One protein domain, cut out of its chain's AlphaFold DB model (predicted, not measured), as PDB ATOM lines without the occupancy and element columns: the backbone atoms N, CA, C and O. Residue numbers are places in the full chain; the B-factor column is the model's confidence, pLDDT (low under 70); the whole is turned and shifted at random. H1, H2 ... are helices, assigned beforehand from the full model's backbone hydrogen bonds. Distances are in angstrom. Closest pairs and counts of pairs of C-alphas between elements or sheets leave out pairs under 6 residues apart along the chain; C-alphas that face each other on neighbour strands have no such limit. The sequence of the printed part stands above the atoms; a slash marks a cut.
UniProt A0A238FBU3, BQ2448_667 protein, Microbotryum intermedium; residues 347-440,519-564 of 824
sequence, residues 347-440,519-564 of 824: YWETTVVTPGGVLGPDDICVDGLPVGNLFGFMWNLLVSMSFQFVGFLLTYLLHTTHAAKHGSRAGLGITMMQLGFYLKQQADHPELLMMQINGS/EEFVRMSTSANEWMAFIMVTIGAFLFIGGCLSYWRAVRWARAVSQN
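What this domain is: This is residues 347 to 440 and 519 to 564 of the 824 residues of the protein "BQ2448_667 protein" of Microbotryum intermedium (UniProt A0A238FBU3). Two long helices, H3 and H5, lie side by side as a rod; H1 and H2 pack on residues 403 to 415 of H3, and short H4 turns off at one end. Residues 347 to 373, with no named element, wind at the other end. The 140 printed residues hold five named helices, H1 to H5 in chain order, and no named strand: all helix, loose, radius of gyration of the C-alphas 20.6 A, spans 67 by 23 by 23 A.

How they stand to each other: H1, residues 374 to 386, H2, residues 388 to 397, and H3, residues 402 to 427, form an up-and-down bundle, each running against the one before. H3 touches H5, residues 519 to 564, at a shallow tilt of 21 degrees, opposite ways; their closest C-alphas, Gly 413 and Gly 540, are 3.9 A apart. H4, residues 430 to 437, touches residues 522 to 526 of H5 alone; the closest C-alphas, Pro 430 and Thr 526, are 6.9 A apart. Every O i to N i+4 pair is within hydrogen-bond range in H1, H2, H4 and H5, and 21 of 22 in H3.

Where its parts are: H1 begins at C-alpha 374 (125.018, 110.149, 82.413). H3 measures 37.6 A; H5 measures 67.2 A and ends at C-alpha 564 (137.101, 125.156, 92.616).

The domain as a whole: Residues 441 to 518 are not printed; C-alphas 440 and 519 are 16.1 A apart. pLDDT is under 70 in 39 residues, among them 347 to 364 and 429 to 440.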
ATOM      1  N   TYR A 347     141.835 114.732 105.073       35.28
ATOM      2  CA  TYR A 347     142.372 113.407 105.446       35.28
ATOM      3  C   TYR A 347     141.336 112.376 105.960       35.28
ATOM      4  O   TYR A 347     141.701 111.365 106.558       35.28
ATOM      5  N   TRP A 348     140.045 112.651 105.778       48.50
ATOM      6  CA  TRP A 348     138.903 111.810 106.139       48.50
ATOM      7  C   TRP A 348     137.748 111.886 105.121       48.50
ATOM      8  O   TRP A 348     136.745 111.198 105.305       48.50
ATOM      9  N   GLU A 349     137.871 112.667 104.039       40.59
ATOM     10  CA  GLU A 349     136.968 112.534 102.895       40.59
ATOM     11  C   GLU A 349     137.413 111.358 102.021       40.59
ATOM     12  O   GLU A 349     138.576 111.237 101.644       40.59
ATOM     13  N   THR A 350     136.462 110.522 101.612       49.03
ATOM     14  CA  THR A 350     136.657 109.478 100.591       49.03
ATOM     15  C   THR A 350     136.643 110.039  99.156       49.03
ATOM     16  O   THR A 350     136.521 109.290  98.184       49.03
ATOM     17  N   THR A 351     136.825 111.356  99.025       53.62
ATOM     18  CA  THR A 351     137.036 112.116  97.785       53.62
ATOM     19  C   THR A 351     138.500 112.033  97.339       53.62
ATOM     20  O   THR A 351     139.212 113.036  97.258       53.62
ATOM     21  N   VAL A 352     138.998 110.827  97.057       48.28
ATOM     22  CA  VAL A 352     140.346 110.686  96.488       48.28
ATOM     23  C   VAL A 352     140.280 110.988  94.992       48.28
ATOM     24  O   VAL A 352     139.931 110.122  94.187       48.28
ATOM     25  N   VAL A 353     140.635 112.218  94.607       52.97
ATOM     26  CA  VAL A 353     141.036 112.513  93.222       52.97
ATOM     27  C   VAL A 353     142.261 111.647  92.947       52.97
ATOM     28  O   VAL A 353     143.321 111.870  93.527       52.97
ATOM     29  N   THR A 354     142.082 110.595  92.150       42.00
ATOM     30  CA  THR A 354     143.077 109.532  91.976       42.00
ATOM     31  C   THR A 354     143.715 109.668  90.595       42.00
ATOM     32  O   THR A 354     143.063 109.313  89.612       42.00
ATOM     33  N   PRO A 355     144.972 110.139  90.480       42.41
ATOM     34  CA  PRO A 355     145.646 110.206  89.191       42.41
ATOM     35  C   PRO A 355     145.868 108.784  88.662       42.41
ATOM     36  O   PRO A 355     146.674 108.031  89.211       42.41
ATOM     37  N   GLY A 356     145.140 108.404  87.610       44.16
ATOM     38  CA  GLY A 356     145.249 107.077  86.992       44.16
ATOM     39  C   GLY A 356     144.180 106.057  87.404       44.16
ATOM     40  O   GLY A 356     144.483 104.871  87.532       44.16
ATOM     41  N   GLY A 357     142.922 106.478  87.557       42.62
ATOM     42  CA  GLY A 357     141.795 105.544  87.464       42.62
ATOM     43  C   GLY A 357     141.740 104.880  86.076       42.62
ATOM     44  O   GLY A 357     141.960 105.535  85.060       42.62
ATOM     45  N   VAL A 358     141.418 103.582  86.012       50.47
ATOM     46  CA  VAL A 358     141.526 102.732  84.795       50.47
ATOM     47  C   VAL A 358     140.669 103.207  83.597       50.47
ATOM     48  O   VAL A 358     140.850 102.718  82.484       50.47
ATOM     49  N   LEU A 359     139.760 104.170  83.792       49.84
ATOM     50  CA  LEU A 359     138.861 104.700  82.757       49.84
ATOM     51  C   LEU A 359     138.982 106.220  82.504       49.84
ATOM     52  O   LEU A 359     138.313 106.716  81.600       49.84
ATOM     53  N   GLY A 360     139.818 106.960  83.244       43.44
ATOM     54  CA  GLY A 360     139.934 108.416  83.078       43.44
ATOM     55  C   GLY A 360     140.954 109.078  84.024       43.44
ATOM     56  O   GLY A 360     141.013 108.688  85.190       43.44
ATOM     57  N   PRO A 361     141.738 110.082  83.571       44.62
ATOM     58  CA  PRO A 361     142.688 110.796  84.435       44.62
ATOM     59  C   PRO A 361     142.040 111.669  85.524       44.62
ATOM     60  O   PRO A 361     142.607 111.788  86.607       44.62
ATOM     61  N   ASP A 362     140.865 112.246  85.244       52.16
ATOM     62  CA  ASP A 362     140.276 113.366  86.004       52.16
ATOM     63  C   ASP A 362     138.981 113.003  86.768       52.16
ATOM     64  O   ASP A 362     138.193 113.874  87.148       52.16
ATOM     65  N   ASP A 363     138.700 111.709  86.954       59.84
ATOM     66  CA  ASP A 363     137.402 111.235  87.453       59.84
ATOM     67  C   ASP A 363     137.237 111.485  88.969       59.84
ATOM     68  O   ASP A 363     137.712 110.723  89.818       59.84
ATOM     69  N   ILE A 364     136.520 112.561  89.325       68.75
ATOM     70  CA  ILE A 364     136.145 112.860  90.716       68.75
ATOM     71  C   ILE A 364     135.364 111.680  91.305       68.75
ATOM     72  O   ILE A 364     134.244 111.352  90.893       68.75
ATOM     73  N   CYS A 365     135.969 111.066  92.318       74.69
ATOM     74  CA  CYS A 365     135.366 110.027  93.131       74.69
ATOM     75  C   CYS A 365     134.613 110.648  94.312       74.69
ATOM     76  O   CYS A 365     135.101 111.570  94.957       74.69
ATOM     77  N   VAL A 366     133.421 110.127  94.590       69.56
ATOM     78  CA  VAL A 366     132.564 110.480  95.732       69.56
ATOM     79  C   VAL A 366     132.358 109.202  96.533       69.56
ATOM     80  O   VAL A 366     132.170 108.143  95.938       69.56
ATOM     81  N   ASP A 367     132.397 109.245  97.862       71.50
ATOM     82  CA  ASP A 367     132.229 108.058  98.720       71.50
ATOM     83  C   ASP A 367     133.152 106.860  98.365       71.50
ATOM     84  O   ASP A 367     132.832 105.712  98.674       71.50
ATOM     85  N   GLY A 368     134.287 107.099  97.694       71.75
ATOM     86  CA  GLY A 368     135.199 106.058  97.202       71.75
ATOM     87  C   GLY A 368     134.832 105.405  95.858       71.75
ATOM     88  O   GLY A 368     135.467 104.418  95.493       71.75
ATOM     89  N   LEU A 369     133.848 105.922  95.108       79.56
ATOM     90  CA  LEU A 369     133.530 105.477  93.741       79.56
ATOM     91  C   LEU A 369     133.467 106.666  92.758       79.56
ATOM     92  O   LEU A 369     132.931 107.718  93.115       79.56
ATOM     93  N   PRO A 370     133.925 106.523  91.499       85.25
ATOM     94  CA  PRO A 370     133.739 107.546  90.468       85.25
ATOM     95  C   PRO A 370     132.252 107.863  90.246       85.25
ATOM     96  O   PRO A 370     131.389 106.976  90.262       85.25
ATOM     97  N   VAL A 371     131.923 109.141  90.025       83.56
ATOM     98  CA  VAL A 371     130.523 109.554  89.803       83.56
ATOM     99  C   VAL A 371     129.950 108.910  88.539       83.56
ATOM    100  O   VAL A 371     128.819 108.423  88.562       83.56
ATOM    101  N   GLY A 372     130.746 108.837  87.468       85.25
ATOM    102  CA  GLY A 372     130.372 108.236  86.191       85.25
ATOM    103  C   GLY A 372     129.464 109.118  85.322       85.25
ATOM    104  O   GLY A 372     128.680 109.939  85.805       85.25
ATOM    105  N   ASN A 373     129.569 108.938  84.005       88.44
ATOM    106  CA  ASN A 373     128.818 109.702  83.005       88.44
ATOM    107  C   ASN A 373     127.306 109.367  83.018       88.44
ATOM    108  O   ASN A 373     126.909 108.242  83.324       88.44
ATOM    109  N   LEU A 374     126.468 110.315  82.581       89.06
ATOM    110  CA  LEU A 374     125.018 110.149  82.413       89.06
ATOM    111  C   LEU A 374     124.679 108.981  81.472       89.06
ATOM    112  O   LEU A 374     123.701 108.276  81.700       89.06
ATOM    113  N   PHE A 375     125.519 108.727  80.463       88.69
ATOM    114  CA  PHE A 375     125.406 107.534  79.621       88.69
ATOM    115  C   PHE A 375     125.501 106.237  80.445       88.69
ATOM    116  O   PHE A 375     124.687 105.340  80.266       88.69
ATOM    117  N   GLY A 376     126.426 106.162  81.409       87.69
ATOM    118  CA  GLY A 376     126.548 105.022  82.321       87.69
ATOM    119  C   GLY A 376     125.343 104.871  83.254       87.69
ATOM    120  O   GLY A 376     124.919 103.747  83.519       87.69
ATOM    121  N   PHE A 377     124.744 105.985  83.695       93.25
ATOM    122  CA  PHE A 377     123.494 105.974  84.463       93.25
ATOM    123  C   PHE A 377     122.345 105.405  83.621       93.25
ATOM    124  O   PHE A 377     121.691 104.454  84.043       93.25
ATOM    125  N   MET A 378     122.142 105.926  82.405       92.06
ATOM    126  CA  MET A 378     121.072 105.467  81.514       92.06
ATOM    127  C   MET A 378     121.280 104.028  81.028       92.06
ATOM    128  O   MET A 378     120.304 103.299  80.892       92.06
ATOM    129  N   TRP A 379     122.523 103.586  80.824       92.12
ATOM    130  CA  TRP A 379     122.830 102.209  80.432       92.12
ATOM    131  C   TRP A 379     122.523 101.203  81.550       92.12
ATOM    132  O   TRP A 379     121.861 100.198  81.305       92.12
ATOM    133  N   ASN A 380     122.926 101.484  82.795       92.88
ATOM    134  CA  ASN A 380     122.600 100.612  83.932       92.88
ATOM    135  C   ASN A 380     121.102 100.645  84.275       92.88
ATOM    136  O   ASN A 380     120.541  99.618  84.644       92.88
ATOM    137  N   LEU A 381     120.441 101.794  84.089       92.94
ATOM    138  CA  LEU A 381     118.983 101.912  84.159       92.94
ATOM    139  C   LEU A 381     118.302 101.035  83.101       92.94
ATOM    140  O   LEU A 381     117.388 100.294  83.445       92.94
ATOM    141  N   LEU A 382     118.768 101.063  81.847       89.94
ATOM    142  CA  LEU A 382     118.230 100.248  80.755       89.94
ATOM    143  C   LEU A 382     118.420  98.751  81.027       89.94
ATOM    144  O   LEU A 382     117.445  98.012  80.992       89.94
ATOM    145  N   VAL A 383     119.631  98.303  81.377       88.94
ATOM    146  CA  VAL A 383     119.901  96.885  81.697       88.94
ATOM    147  C   VAL A 383     119.065  96.411  82.896       88.94
ATOM    148  O   VAL A 383     118.503  95.314  82.863       88.94
ATOM    149  N   SER A 384     118.911  97.250  83.925       91.62
ATOM    150  CA  SER A 384     118.027  96.964  85.060       91.62
ATOM    151  C   SER A 384     116.541  96.962  84.689       91.62
ATOM    152  O   SER A 384     115.771  96.252  85.330       91.62
ATOM    153  N   MET A 385     116.124  97.739  83.688       85.69
ATOM    154  CA  MET A 385     114.746  97.744  83.197       85.69
ATOM    155  C   MET A 385     114.450  96.501  82.342       85.69
ATOM    156  O   MET A 385     113.385  95.905  82.475       85.69
ATOM    157  N   SER A 386     115.393  96.082  81.491       82.56
ATOM    158  CA  SER A 386     115.246  94.926  80.599       82.56
ATOM    159  C   SER A 386     115.140  93.599  81.345       82.56
ATOM    160  O   SER A 386     114.239  92.814  81.071       82.56
ATOM    161  N   PHE A 387     116.035  93.343  82.303       77.50
ATOM    162  CA  PHE A 387     116.081  92.068  83.033       77.50
ATOM    163  C   PHE A 387     115.388  92.130  84.408       77.50
ATOM    164  O   PHE A 387     115.626  91.280  85.269       77.50
ATOM    165  N   GLN A 388     114.537  93.140  84.627       83.69
ATOM    166  CA  GLN A 388     113.751  93.340  85.849       83.69
ATOM    167  C   GLN A 388     114.592  93.204  87.139       83.69
ATOM    168  O   GLN A 388     115.678  93.777  87.240       83.69
ATOM    169  N   PHE A 389     114.119  92.447  88.136       79.38
ATOM    170  CA  PHE A 389     114.823  92.257  89.408       79.38
ATOM    171  C   PHE A 389     116.215  91.619  89.248       79.38
ATOM    172  O   PHE A 389     117.140  91.988  89.969       79.38
ATOM    173  N   VAL A 390     116.406  90.719  88.275       84.81
ATOM    174  CA  VAL A 390     117.721  90.108  87.995       84.81
ATOM    175  C   VAL A 390     118.677  91.140  87.393       84.81
ATOM    176  O   VAL A 390     119.840  91.206  87.782       84.81
ATOM    177  N   GLY A 391     118.176  92.003  86.505       86.69
ATOM    178  CA  GLY A 391     118.921  93.133  85.946       86.69
ATOM    179  C   GLY A 391     119.336  94.141  87.006       86.69
ATOM    180  O   GLY A 391     120.493  94.563  87.032       86.69
ATOM    181  N   PHE A 392     118.411  94.481  87.908       92.62
ATOM    182  CA  PHE A 392     118.707  95.281  89.092       92.62
ATOM    183  C   PHE A 392     119.811  94.627  89.925       92.62
ATOM    184  O   PHE A 392     120.838  95.257  90.152       92.62
ATOM    185  N   LEU A 393     119.650  93.364  90.332       91.31
ATOM    186  CA  LEU A 393     120.603  92.683  91.209       91.31
ATOM    187  C   LEU A 393     122.003  92.590  90.582       91.31
ATOM    188  O   LEU A 393     122.991  92.900  91.244       91.31
ATOM    189  N   LEU A 394     122.093  92.232  89.298       89.75
ATOM    190  CA  LEU A 394     123.359  92.131  88.570       89.75
ATOM    191  C   LEU A 394     124.059  93.495  88.470       89.75
ATOM    192  O   LEU A 394     125.228  93.612  88.835       89.75
ATOM    193  N   THR A 395     123.353  94.540  88.027       91.62
ATOM    194  CA  THR A 395     123.945  95.884  87.873       91.62
ATOM    195  C   THR A 395     124.209  96.585  89.208       91.62
ATOM    196  O   THR A 395     125.158  97.362  89.310       91.62
ATOM    197  N   TYR A 396     123.426  96.293  90.250       92.12
ATOM    198  CA  TYR A 396     123.597  96.849  91.592       92.12
ATOM    199  C   TYR A 396     124.709  96.151  92.389       92.12
ATOM    200  O   TYR A 396     125.394  96.816  93.162       92.12
ATOM    201  N   LEU A 397     124.954  94.850  92.202       92.00
ATOM    202  CA  LEU A 397     126.103  94.173  92.824       92.00
ATOM    203  C   LEU A 397     127.421  94.448  92.083       92.00
ATOM    204  O   LEU A 397     128.462  94.549  92.725       92.00
ATOM    205  N   LEU A 398     127.381  94.623  90.758       90.50
ATOM    206  CA  LEU A 398     128.562  94.891  89.924       90.50
ATOM    207  C   LEU A 398     128.907  96.395  89.804       90.50
ATOM    208  O   LEU A 398     129.768  96.771  89.009       90.50
ATOM    209  N   HIS A 399     128.238  97.284  90.550       91.62
ATOM    210  CA  HIS A 399     128.402  98.729  90.363       91.62
ATOM    211  C   HIS A 399     129.811  99.225  90.743       91.62
ATOM    212  O   HIS A 399     130.252  99.116  91.884       91.62
ATOM    213  N   THR A 400     130.492  99.860  89.788       88.19
ATOM    214  CA  THR A 400     131.787 100.541  89.993       88.19
ATOM    215  C   THR A 400     131.675 102.069  89.969       88.19
ATOM    216  O   THR A 400     132.669 102.763  90.148       88.19
ATOM    217  N   THR A 401     130.470 102.612  89.766       89.69
ATOM    218  CA  THR A 401     130.180 104.058  89.724       89.69
ATOM    219  C   THR A 401     128.889 104.390  90.472       89.69
ATOM    220  O   THR A 401     127.976 103.559  90.551       89.69
ATOM    221  N   HIS A 402     128.744 105.635  90.939       88.50
ATOM    222  CA  HIS A 402     127.446 106.136  91.432       88.50
ATOM    223  C   HIS A 402     126.382 106.163  90.332       88.50
ATOM    224  O   HIS A 402     125.218 105.865  90.597       88.50
ATOM    225  N   ALA A 403     126.779 106.447  89.087       90.94
ATOM    226  CA  ALA A 403     125.932 106.317  87.908       90.94
ATOM    227  C   ALA A 403     125.295 104.917  87.808       90.94
ATOM    228  O   ALA A 403     124.079 104.816  87.670       90.94
ATOM    229  N   ALA A 404     126.076 103.841  87.957       91.12
ATOM    230  CA  ALA A 404     125.555 102.472  87.951       91.12
ATOM    231  C   ALA A 404     124.684 102.160  89.185       91.12
ATOM    232  O   ALA A 404     123.584 101.622  89.043       91.12
ATOM    233  N   LYS A 405     125.123 102.566  90.385       93.25
ATOM    234  CA  LYS A 405     124.407 102.380  91.666       93.25
ATOM    235  C   LYS A 405     123.007 102.999  91.679       93.25
ATOM    236  O   LYS A 405     122.070 102.451  92.257       93.25
ATOM    237  N   HIS A 406     122.876 104.178  91.081       94.12
ATOM    238  CA  HIS A 406     121.627 104.932  91.052       94.12
ATOM    239  C   HIS A 406     120.806 104.666  89.790       94.12
ATOM    240  O   HIS A 406     119.582 104.663  89.876       94.12
ATOM    241  N   GLY A 407     121.455 104.367  88.660       93.38
ATOM    242  CA  GLY A 407     120.793 103.925  87.432       93.38
ATOM    243  C   GLY A 407     120.056 102.603  87.635       93.38
ATOM    244  O   GLY A 407     118.867 102.525  87.351       93.38
ATOM    245  N   SER A 408     120.715 101.602  88.228       94.56
ATOM    246  CA  SER A 408     120.092 100.316  88.585       94.56
ATOM    247  C   SER A 408     118.886 100.487  89.519       94.56
ATOM    248  O   SER A 408     117.789 100.025  89.210       94.56
ATOM    249  N   ARG A 409     119.026 101.240  90.621       94.25
ATOM    250  CA  ARG A 409     117.899 101.542  91.529       94.25
ATOM    251  C   ARG A 409     116.751 102.293  90.837       94.25
ATOM    252  O   ARG A 409     115.591 102.043  91.159       94.25
ATOM    253  N   ALA A 410     117.050 103.187  89.894       95.56
ATOM    254  CA  ALA A 410     116.028 103.871  89.105       95.56
ATOM    255  C   ALA A 410     115.342 102.929  88.094       95.56
ATOM    256  O   ALA A 410     114.129 103.017  87.922       95.56
ATOM    257  N   GLY A 411     116.083 101.991  87.493       92.81
ATOM    258  CA  GLY A 411     115.547 100.934  86.630       92.81
ATOM    259  C   GLY A 411     114.580 100.002  87.366       92.81
ATOM    260  O   GLY A 411     113.490  99.743  86.864       92.81
ATOM    261  N   LEU A 412     114.918  99.597  88.598       93.38
ATOM    262  CA  LEU A 412     114.001  98.881  89.496       93.38
ATOM    263  C   LEU A 412     112.722  99.689  89.782       93.38
ATOM    264  O   LEU A 412     111.629  99.132  89.797       93.38
ATOM    265  N   GLY A 413     112.836 101.008  89.971       93.44
ATOM    266  CA  GLY A 413     111.670 101.882  90.141       93.44
ATOM    267  C   GLY A 413     110.735 101.889  88.925       93.44
ATOM    268  O   GLY A 413     109.517 101.866  89.084       93.44
ATOM    269  N   ILE A 414     111.296 101.855  87.710       89.00
ATOM    270  CA  ILE A 414     110.527 101.782  86.457       89.00
ATOM    271  C   ILE A 414     109.798 100.441  86.330       89.00
ATOM    272  O   ILE A 414     108.610 100.434  86.017       89.00
ATOM    273  N   THR A 415     110.461  99.313  86.597       88.44
ATOM    274  CA  THR A 415     109.824  97.988  86.473       88.44
ATOM    275  C   THR A 415     108.775  97.745  87.557       88.44
ATOM    276  O   THR A 415     107.744  97.139  87.282       88.44
ATOM    277  N   MET A 416     108.966  98.306  88.755       86.19
ATOM    278  CA  MET A 416     107.963  98.290  89.823       86.19
ATOM    279  C   MET A 416     106.727  99.139  89.470       86.19
ATOM    280  O   MET A 416     105.602  98.695  89.683       86.19
ATOM    281  N   MET A 417     106.903 100.305  88.829       86.50
ATOM    282  CA  MET A 417     105.775 101.070  88.269       86.50
ATOM    283  C   MET A 417     105.066 100.316  87.132       86.50
ATOM    284  O   MET A 417     103.838 100.309  87.094       86.50
ATOM    285  N   GLN A 418     105.802  99.649  86.235       81.69
ATOM    286  CA  GLN A 418     105.217  98.825  85.163       81.69
ATOM    287  C   GLN A 418     104.365  97.676  85.722       81.69
ATOM    288  O   GLN A 418     103.241  97.481  85.262       81.69
ATOM    289  N   LEU A 419     104.853  96.971  86.752       80.38
ATOM    290  CA  LEU A 419     104.085  95.946  87.465       80.38
ATOM    291  C   LEU A 419     102.818  96.531  88.109       80.38
ATOM    292  O   LEU A 419     101.748  95.936  88.009       80.38
ATOM    293  N   GLY A 420     102.908  97.717  88.716       84.94
ATOM    294  CA  GLY A 420     101.748  98.394  89.295       84.94
ATOM    295  C   GLY A 420     100.665  98.742  88.265       84.94
ATOM    296  O   GLY A 420      99.492  98.451  88.488       84.94
ATOM    297  N   PHE A 421     101.039  99.280  87.100       80.25
ATOM    298  CA  PHE A 421     100.080  99.535  86.015       80.25
ATOM    299  C   PHE A 421      99.498  98.248  85.409       80.25
ATOM    300  O   PHE A 421      98.331  98.238  85.022       80.25
ATOM    301  N   TYR A 422     100.272  97.158  85.360       77.06
ATOM    302  CA  TYR A 422      99.788  95.846  84.924       77.06
ATOM    303  C   TYR A 422      98.735  95.276  85.889       77.06
ATOM    304  O   TYR A 422      97.658  94.874  85.453       77.06
ATOM    305  N   LEU A 423      98.996  95.320  87.202       78.06
ATOM    306  CA  LEU A 423      98.045  94.886  88.234       78.06
ATOM    307  C   LEU A 423      96.738  95.696  88.188       78.06
ATOM    308  O   LEU A 423      95.659  95.117  88.308       78.06
ATOM    309  N   LYS A 424      96.808  97.011  87.927       79.62
ATOM    310  CA  LYS A 424      95.602  97.836  87.743       79.62
ATOM    311  C   LYS A 424      94.797  97.405  86.509       79.62
ATOM    312  O   LYS A 424      93.601  97.176  86.633       79.62
ATOM    313  N   GLN A 425      95.449  97.152  85.369       73.88
ATOM    314  CA  GLN A 425      94.781  96.611  84.170       73.88
ATOM    315  C   GLN A 425      94.140  95.227  84.397       73.88
ATOM    316  O   GLN A 425      93.168  94.895  83.723       73.88
ATOM    317  N   GLN A 426      94.651  94.412  85.327       66.62
ATOM    318  CA  GLN A 426      93.996  93.156  85.723       66.62
ATOM    319  C   GLN A 426      92.788  93.381  86.644       66.62
ATOM    320  O   GLN A 426      91.806  92.651  86.531       66.62
ATOM    321  N   ALA A 427      92.834  94.379  87.532       72.31
ATOM    322  CA  ALA A 427      91.702  94.738  88.387       72.31
ATOM    323  C   ALA A 427      90.544  95.379  87.597       72.31
ATOM    324  O   ALA A 427      89.385  95.084  87.876       72.31
ATOM    325  N   ASP A 428      90.857  96.194  86.584       72.75
ATOM    326  CA  ASP A 428      89.877  96.876  85.722       72.75
ATOM    327  C   ASP A 428      89.150  95.929  84.742       72.75
ATOM    328  O   ASP A 428      88.088  96.268  84.222       72.75
ATOM    329  N   HIS A 429      89.687  94.725  84.504       68.38
ATOM    330  CA  HIS A 429      89.124  93.727  83.586       68.38
ATOM    331  C   HIS A 429      88.890  92.357  84.265       68.38
ATOM    332  O   HIS A 429      89.496  91.355  83.866       68.38
ATOM    333  N   PRO A 430      87.986  92.267  85.265       65.12
ATOM    334  CA  PRO A 430      87.734  91.034  86.021       65.12
ATOM    335  C   PRO A 430      87.206  89.877  85.160       65.12
ATOM    336  O   PRO A 430      87.418  88.711  85.497       65.12
ATOM    337  N   GLU A 431      86.562  90.180  84.029       64.12
ATOM    338  CA  GLU A 431      86.063  89.184  83.071       64.12
ATOM    339  C   GLU A 431      87.185  88.300  82.506       64.12
ATOM    340  O   GLU A 431      87.013  87.092  82.348       64.12
ATOM    341  N   LEU A 432      88.382  88.859  82.307       57.16
ATOM    342  CA  LEU A 432      89.538  88.095  81.833       57.16
ATOM    343  C   LEU A 432      90.072  87.136  82.909       57.16
ATOM    344  O   LEU A 432      90.551  86.051  82.583       57.16
ATOM    345  N   LEU A 433      89.947  87.504  84.189       58.72
ATOM    346  CA  LEU A 433      90.377  86.683  85.323       58.72
ATOM    347  C   LEU A 433      89.441  85.472  85.499       58.72
ATOM    348  O   LEU A 433      89.912  84.345  85.638       58.72
ATOM    349  N   MET A 434      88.122  85.666  85.383       54.91
ATOM    350  CA  MET A 434      87.162  84.550  85.407       54.91
ATOM    351  C   MET A 434      87.251  83.647  84.160       54.91
ATOM    352  O   MET A 434      87.141  82.431  84.301       54.91
ATOM    353  N   MET A 435      87.536  84.183  82.963       58.69
ATOM    354  CA  MET A 435      87.822  83.363  81.767       58.69
ATOM    355  C   MET A 435      89.097  82.519  81.936       58.69
ATOM    356  O   MET A 435      89.125  81.355  81.531       58.69
ATOM    357  N   GLN A 436      90.135  83.078  82.569       56.16
ATOM    358  CA  GLN A 436      91.382  82.371  82.876       56.16
ATOM    359  C   GLN A 436      91.180  81.258  83.922       56.16
ATOM    360  O   GLN A 436      91.739  80.175  83.760       56.16
ATOM    361  N   ILE A 437      90.350  81.477  84.951       52.34
ATOM    362  CA  ILE A 437      89.971  80.435  85.927       52.34
ATOM    363  C   ILE A 437      89.154  79.319  85.257       52.34
ATOM    364  O   ILE A 437      89.422  78.141  85.486       52.34
ATOM    365  N   ASN A 438      88.204  79.673  84.388       54.75
ATOM    366  CA  ASN A 438      87.331  78.718  83.696       54.75
ATOM    367  C   ASN A 438      87.983  78.050  82.465       54.75
ATOM    368  O   ASN A 438      87.290  77.375  81.701       54.75
ATOM    369  N   GLY A 439      89.288  78.249  82.231       47.38
ATOM    370  CA  GLY A 439      90.058  77.584  81.168       47.38
ATOM    371  C   GLY A 439      89.556  77.827  79.737       47.38
ATOM    372  O   GLY A 439      89.865  77.044  78.842       47.38
ATOM    373  N   SER A 440      88.757  78.872  79.518       47.44
ATOM    374  CA  SER A 440      87.964  79.080  78.298       47.44
ATOM    375  C   SER A 440      88.243  80.456  77.690       47.44
ATOM    376  O   SER A 440      87.408  81.356  77.694       47.44
ATOM    377  N   GLU A 519      83.707  83.465  92.525       66.12
ATOM    378  CA  GLU A 519      83.280  84.870  92.539       66.12
ATOM    379  C   GLU A 519      83.847  85.676  93.729       66.12
ATOM    380  O   GLU A 519      84.170  86.855  93.581       66.12
ATOM    381  N   GLU A 520      84.013  85.049  94.897       66.31
ATOM    382  CA  GLU A 520      84.595  85.649  96.098       66.31
ATOM    383  C   GLU A 520      86.123  85.714  95.973       66.31
ATOM    384  O   GLU A 520      86.718  86.746  96.286       66.31
ATOM    385  N   PHE A 521      86.753  84.684  95.390       67.38
ATOM    386  CA  PHE A 521      88.169  84.734  95.018       67.38
ATOM    387  C   PHE A 521      88.453  85.857  94.008       67.38
ATOM    388  O   PHE A 521      89.394  86.624  94.207       67.38
ATOM    389  N   VAL A 522      87.625  86.015  92.964       68.31
ATOM    390  CA  VAL A 522      87.754  87.122  91.998       68.31
ATOM    391  C   VAL A 522      87.636  88.474  92.709       68.31
ATOM    392  O   VAL A 522      88.510  89.313  92.522       68.31
ATOM    393  N   ARG A 523      86.632  88.675  93.578       69.88
ATOM    394  CA  ARG A 523      86.459  89.924  94.355       69.88
ATOM    395  C   ARG A 523      87.639  90.227  95.282       69.88
ATOM    396  O   ARG A 523      88.053  91.381  95.400       69.88
ATOM    397  N   MET A 524      88.188  89.202  95.934       71.00
ATOM    398  CA  MET A 524      89.371  89.333  96.784       71.00
ATOM    399  C   MET A 524      90.616  89.666  95.951       71.00
ATOM    400  O   MET A 524      91.384  90.552  96.321       71.00
ATOM    401  N   SER A 525      90.786  89.017  94.794       72.25
ATOM    402  CA  SER A 525      91.911  89.243  93.884       72.25
ATOM    403  C   SER A 525      91.861  90.612  93.204       72.25
ATOM    404  O   SER A 525      92.904  91.254  93.116       72.25
ATOM    405  N   THR A 526      90.696  91.105  92.767       73.81
ATOM    406  CA  THR A 526      90.580  92.452  92.181       73.81
ATOM    407  C   THR A 526      90.900  93.522  93.218       73.81
ATOM    408  O   THR A 526      91.742  94.376  92.957       73.81
ATOM    409  N   SER A 527      90.316  93.424  94.419       77.81
ATOM    410  CA  SER A 527      90.612  94.322  95.543       77.81
ATOM    411  C   SER A 527      92.106  94.317  95.888       77.81
ATOM    412  O   SER A 527      92.749  95.369  95.908       77.81
ATOM    413  N   ALA A 528      92.701  93.132  96.069       78.75
ATOM    414  CA  ALA A 528      94.130  92.998  96.331       78.75
ATOM    415  C   ALA A 528      94.986  93.609  95.208       78.75
ATOM    416  O   ALA A 528      95.951  94.313  95.501       78.75
ATOM    417  N   ASN A 529      94.615  93.409  93.941       80.38
ATOM    418  CA  ASN A 529      95.333  93.961  92.793       80.38
ATOM    419  C   ASN A 529      95.252  95.494  92.725       80.38
ATOM    420  O   ASN A 529      96.247  96.112  92.356       80.38
ATOM    421  N   GLU A 530      94.148  96.133  93.132       85.00
ATOM    422  CA  GLU A 530      94.074  97.602  93.223       85.00
ATOM    423  C   GLU A 530      95.003  98.170  94.305       85.00
ATOM    424  O   GLU A 530      95.796  99.080  94.037       85.00
ATOM    425  N   TRP A 531      94.964  97.605  95.518       88.50
ATOM    426  CA  TRP A 531      95.848  98.024  96.612       88.50
ATOM    427  C   TRP A 531      97.323  97.759  96.278       88.50
ATOM    428  O   TRP A 531      98.174  98.631  96.474       88.50
ATOM    429  N   MET A 532      97.637  96.593  95.707       83.12
ATOM    430  CA  MET A 532      98.993  96.239  95.280       83.12
ATOM    431  C   MET A 532      99.473  97.094  94.104       83.12
ATOM    432  O   MET A 532     100.640  97.487  94.093       83.12
ATOM    433  N   ALA A 533      98.603  97.461  93.158       84.81
ATOM    434  CA  ALA A 533      98.934  98.403  92.092       84.81
ATOM    435  C   ALA A 533      99.350  99.766  92.659       84.81
ATOM    436  O   ALA A 533     100.412 100.283  92.303       84.81
ATOM    437  N   PHE A 534      98.566 100.322  93.590       91.44
ATOM    438  CA  PHE A 534      98.884 101.592  94.247       91.44
ATOM    439  C   PHE A 534     100.216 101.532  95.013       91.44
ATOM    440  O   PHE A 534     101.054 102.428  94.878       91.44
ATOM    441  N   ILE A 535     100.463 100.453  95.764       93.06
ATOM    442  CA  ILE A 535     101.717 100.235  96.505       93.06
ATOM    443  C   ILE A 535     102.919 100.099  95.548       93.06
ATOM    444  O   ILE A 535     103.961 100.719  95.767       93.06
ATOM    445  N   MET A 536     102.781  99.350  94.451       88.69
ATOM    446  CA  MET A 536     103.851  99.160  93.463       88.69
ATOM    447  C   MET A 536     104.173 100.450  92.692       88.69
ATOM    448  O   MET A 536     105.349 100.796  92.552       88.69
ATOM    449  N   VAL A 537     103.162 101.214  92.257       91.75
ATOM    450  CA  VAL A 537     103.378 102.513  91.591       91.75
ATOM    451  C   VAL A 537     104.029 103.517  92.544       91.75
ATOM    452  O   VAL A 537     105.000 104.170  92.160       91.75
ATOM    453  N   THR A 538     103.552 103.633  93.788       95.12
ATOM    454  CA  THR A 538     104.100 104.607  94.750       95.12
ATOM    455  C   THR A 538     105.541 104.285  95.150       95.12
ATOM    456  O   THR A 538     106.404 105.159  95.041       95.12
ATOM    457  N   ILE A 539     105.854 103.040  95.534       94.62
ATOM    458  CA  ILE A 539     107.236 102.647  95.870       94.62
ATOM    459  C   ILE A 539     108.145 102.763  94.636       94.62
ATOM    460  O   ILE A 539     109.248 103.307  94.741       94.62
ATOM    461  N   GLY A 540     107.680 102.336  93.458       93.94
ATOM    462  CA  GLY A 540     108.424 102.464  92.206       93.94
ATOM    463  C   GLY A 540     108.762 103.920  91.861       93.94
ATOM    464  O   GLY A 540     109.915 104.229  91.543       93.94
ATOM    465  N   ALA A 541     107.807 104.839  92.028       93.56
ATOM    466  CA  ALA A 541     108.020 106.273  91.845       93.56
ATOM    467  C   ALA A 541     109.055 106.837  92.835       93.56
ATOM    468  O   ALA A 541     109.962 107.563  92.419       93.56
ATOM    469  N   PHE A 542     108.997 106.462  94.119       96.31
ATOM    470  CA  PHE A 542     110.007 106.867  95.106       96.31
ATOM    471  C   PHE A 542     111.405 106.306  94.794       96.31
ATOM    472  O   PHE A 542     112.401 107.007  94.993       96.31
ATOM    473  N   LEU A 543     111.513 105.078  94.274       94.75
ATOM    474  CA  LEU A 543     112.790 104.492  93.847       94.75
ATOM    475  C   LEU A 543     113.368 105.199  92.613       94.75
ATOM    476  O   LEU A 543     114.562 105.513  92.600       94.75
ATOM    477  N   PHE A 544     112.530 105.500  91.619       95.62
ATOM    478  CA  PHE A 544     112.917 106.215  90.402       95.62
ATOM    479  C   PHE A 544     113.347 107.659  90.699       95.62
ATOM    480  O   PHE A 544     114.491 108.033  90.431       95.62
ATOM    481  N   ILE A 545     112.474 108.450  91.334       94.94
ATOM    482  CA  ILE A 545     112.755 109.848  91.697       94.94
ATOM    483  C   ILE A 545     113.945 109.915  92.662       94.94
ATOM    484  O   ILE A 545     114.839 110.742  92.478       94.94
ATOM    485  N   GLY A 546     114.013 109.012  93.646       94.62
ATOM    486  CA  GLY A 546     115.127 108.919  94.586       94.62
ATOM    487  C   GLY A 546     116.471 108.654  93.900       94.62
ATOM    488  O   GLY A 546     117.440 109.354  94.192       94.62
ATOM    489  N   GLY A 547     116.527 107.702  92.959       93.12
ATOM    490  CA  GLY A 547     117.733 107.393  92.182       93.12
ATOM    491  C   GLY A 547     118.166 108.530  91.251       93.12
ATOM    492  O   GLY A 547     119.348 108.876  91.191       93.12
ATOM    493  N   CYS A 548     117.215 109.179  90.572       94.00
ATOM    494  CA  CYS A 548     117.499 110.357  89.750       94.00
ATOM    495  C   CYS A 548     118.022 111.536  90.590       94.00
ATOM    496  O   CYS A 548     119.009 112.171  90.210       94.00
ATOM    497  N   LEU A 549     117.410 111.816  91.747       94.25
ATOM    498  CA  LEU A 549     117.832 112.903  92.635       94.25
ATOM    499  C   LEU A 549     119.183 112.631  93.306       94.25
ATOM    500  O   LEU A 549     119.975 113.565  93.436       94.25
ATOM    501  N   SER A 550     119.484 111.394  93.714       88.94
ATOM    502  CA  SER A 550     120.786 111.069  94.311       88.94
ATOM    503  C   SER A 550     121.919 111.188  93.289       88.94
ATOM    504  O   SER A 550     122.920 111.848  93.575       88.94
ATOM    505  N   TYR A 551     121.731 110.680  92.064       92.31
ATOM    506  CA  TYR A 551     122.704 110.869  90.983       92.31
ATOM    507  C   TYR A 551     122.882 112.352  90.616       92.31
ATOM    508  O   TYR A 551     124.008 112.840  90.521       92.31
ATOM    509  N   TRP A 552     121.791 113.115  90.488       89.62
ATOM    510  CA  TRP A 552     121.865 114.550  90.195       89.62
ATOM    511  C   TRP A 552     122.568 115.352  91.302       89.62
ATOM    512  O   TRP A 552     123.321 116.280  90.998       89.62
ATOM    513  N   ARG A 553     122.389 114.979  92.579       88.50
ATOM    514  CA  ARG A 553     123.131 115.572  93.705       88.50
ATOM    515  C   ARG A 553     124.629 115.264  93.618       88.50
ATOM    516  O   ARG A 553     125.414 116.198  93.768       88.50
ATOM    517  N   ALA A 554     125.021 114.028  93.300       84.56
ATOM    518  CA  ALA A 554     126.426 113.660  93.092       84.56
ATOM    519  C   ALA A 554     127.064 114.430  91.917       84.56
ATOM    520  O   ALA A 554     128.127 115.027  92.069       84.56
ATOM    521  N   VAL A 555     126.378 114.523  90.770       84.62
ATOM    522  CA  VAL A 555     126.848 115.286  89.595       84.62
ATOM    523  C   VAL A 555     126.938 116.790  89.880       84.62
ATOM    524  O   VAL A 555     127.891 117.441  89.452       84.62
ATOM    525  N   ARG A 556     125.974 117.367  90.614       85.62
ATOM    526  CA  ARG A 556     126.034 118.769  91.065       85.62
ATOM    527  C   ARG A 556     127.249 119.004  91.968       85.62
ATOM    528  O   ARG A 556     127.924 120.015  91.799       85.62
ATOM    529  N   TRP A 557     127.510 118.093  92.901       79.75
ATOM    530  CA  TRP A 557     128.620 118.196  93.846       79.75
ATOM    531  C   TRP A 557     129.979 118.100  93.141       79.75
ATOM    532  O   TRP A 557     130.793 119.009  93.276       79.75
ATOM    533  N   ALA A 558     130.186 117.093  92.285       80.69
ATOM    534  CA  ALA A 558     131.436 116.933  91.538       80.69
ATOM    535  C   ALA A 558     131.735 118.130  90.618       80.69
ATOM    536  O   ALA A 558     132.877 118.570  90.520       80.69
ATOM    537  N   ARG A 559     130.703 118.730  90.002       79.19
ATOM    538  CA  ARG A 559     130.855 119.973  89.223       79.19
ATOM    539  C   ARG A 559     131.251 121.175  90.082       79.19
ATOM    540  O   ARG A 559     132.006 122.009  89.603       79.19
ATOM    541  N   ALA A 560     130.776 121.264  91.326       76.56
ATOM    542  CA  ALA A 560     131.180 122.327  92.247       76.56
ATOM    543  C   ALA A 560     132.634 122.153  92.726       76.56
ATOM    544  O   ALA A 560     133.360 123.138  92.826       76.56
ATOM    545  N   VAL A 561     133.084 120.914  92.958       75.38
ATOM    546  CA  VAL A 561     134.489 120.611  93.294       75.38
ATOM    547  C   VAL A 561     135.413 120.916  92.113       75.38
ATOM    548  O   VAL A 561     136.382 121.652  92.279       75.38
ATOM    549  N   SER A 562     135.066 120.459  90.906       70.38
ATOM    550  CA  SER A 562     135.818 120.757  89.677       70.38
ATOM    551  C   SER A 562     135.902 122.265  89.379       70.38
ATOM    552  O   SER A 562     136.941 122.736  88.936       70.38
ATOM    553  N   GLN A 563     134.863 123.053  89.680       69.44
ATOM    554  CA  GLN A 563     134.901 124.516  89.516       69.44
ATOM    555  C   GLN A 563     135.815 125.241  90.514       69.44
ATOM    556  O   GLN A 563     136.242 126.358  90.228       69.44
ATOM    557  N   ASN A 564     136.133 124.623  91.655       59.84
ATOM    558  CA  ASN A 564     137.101 125.156  92.616       59.84
ATOM    559  C   ASN A 564     138.552 124.761  92.273       59.84
ATOM    560  O   ASN A 564     139.487 125.366  92.793       59.84
TER     561      ASN A 564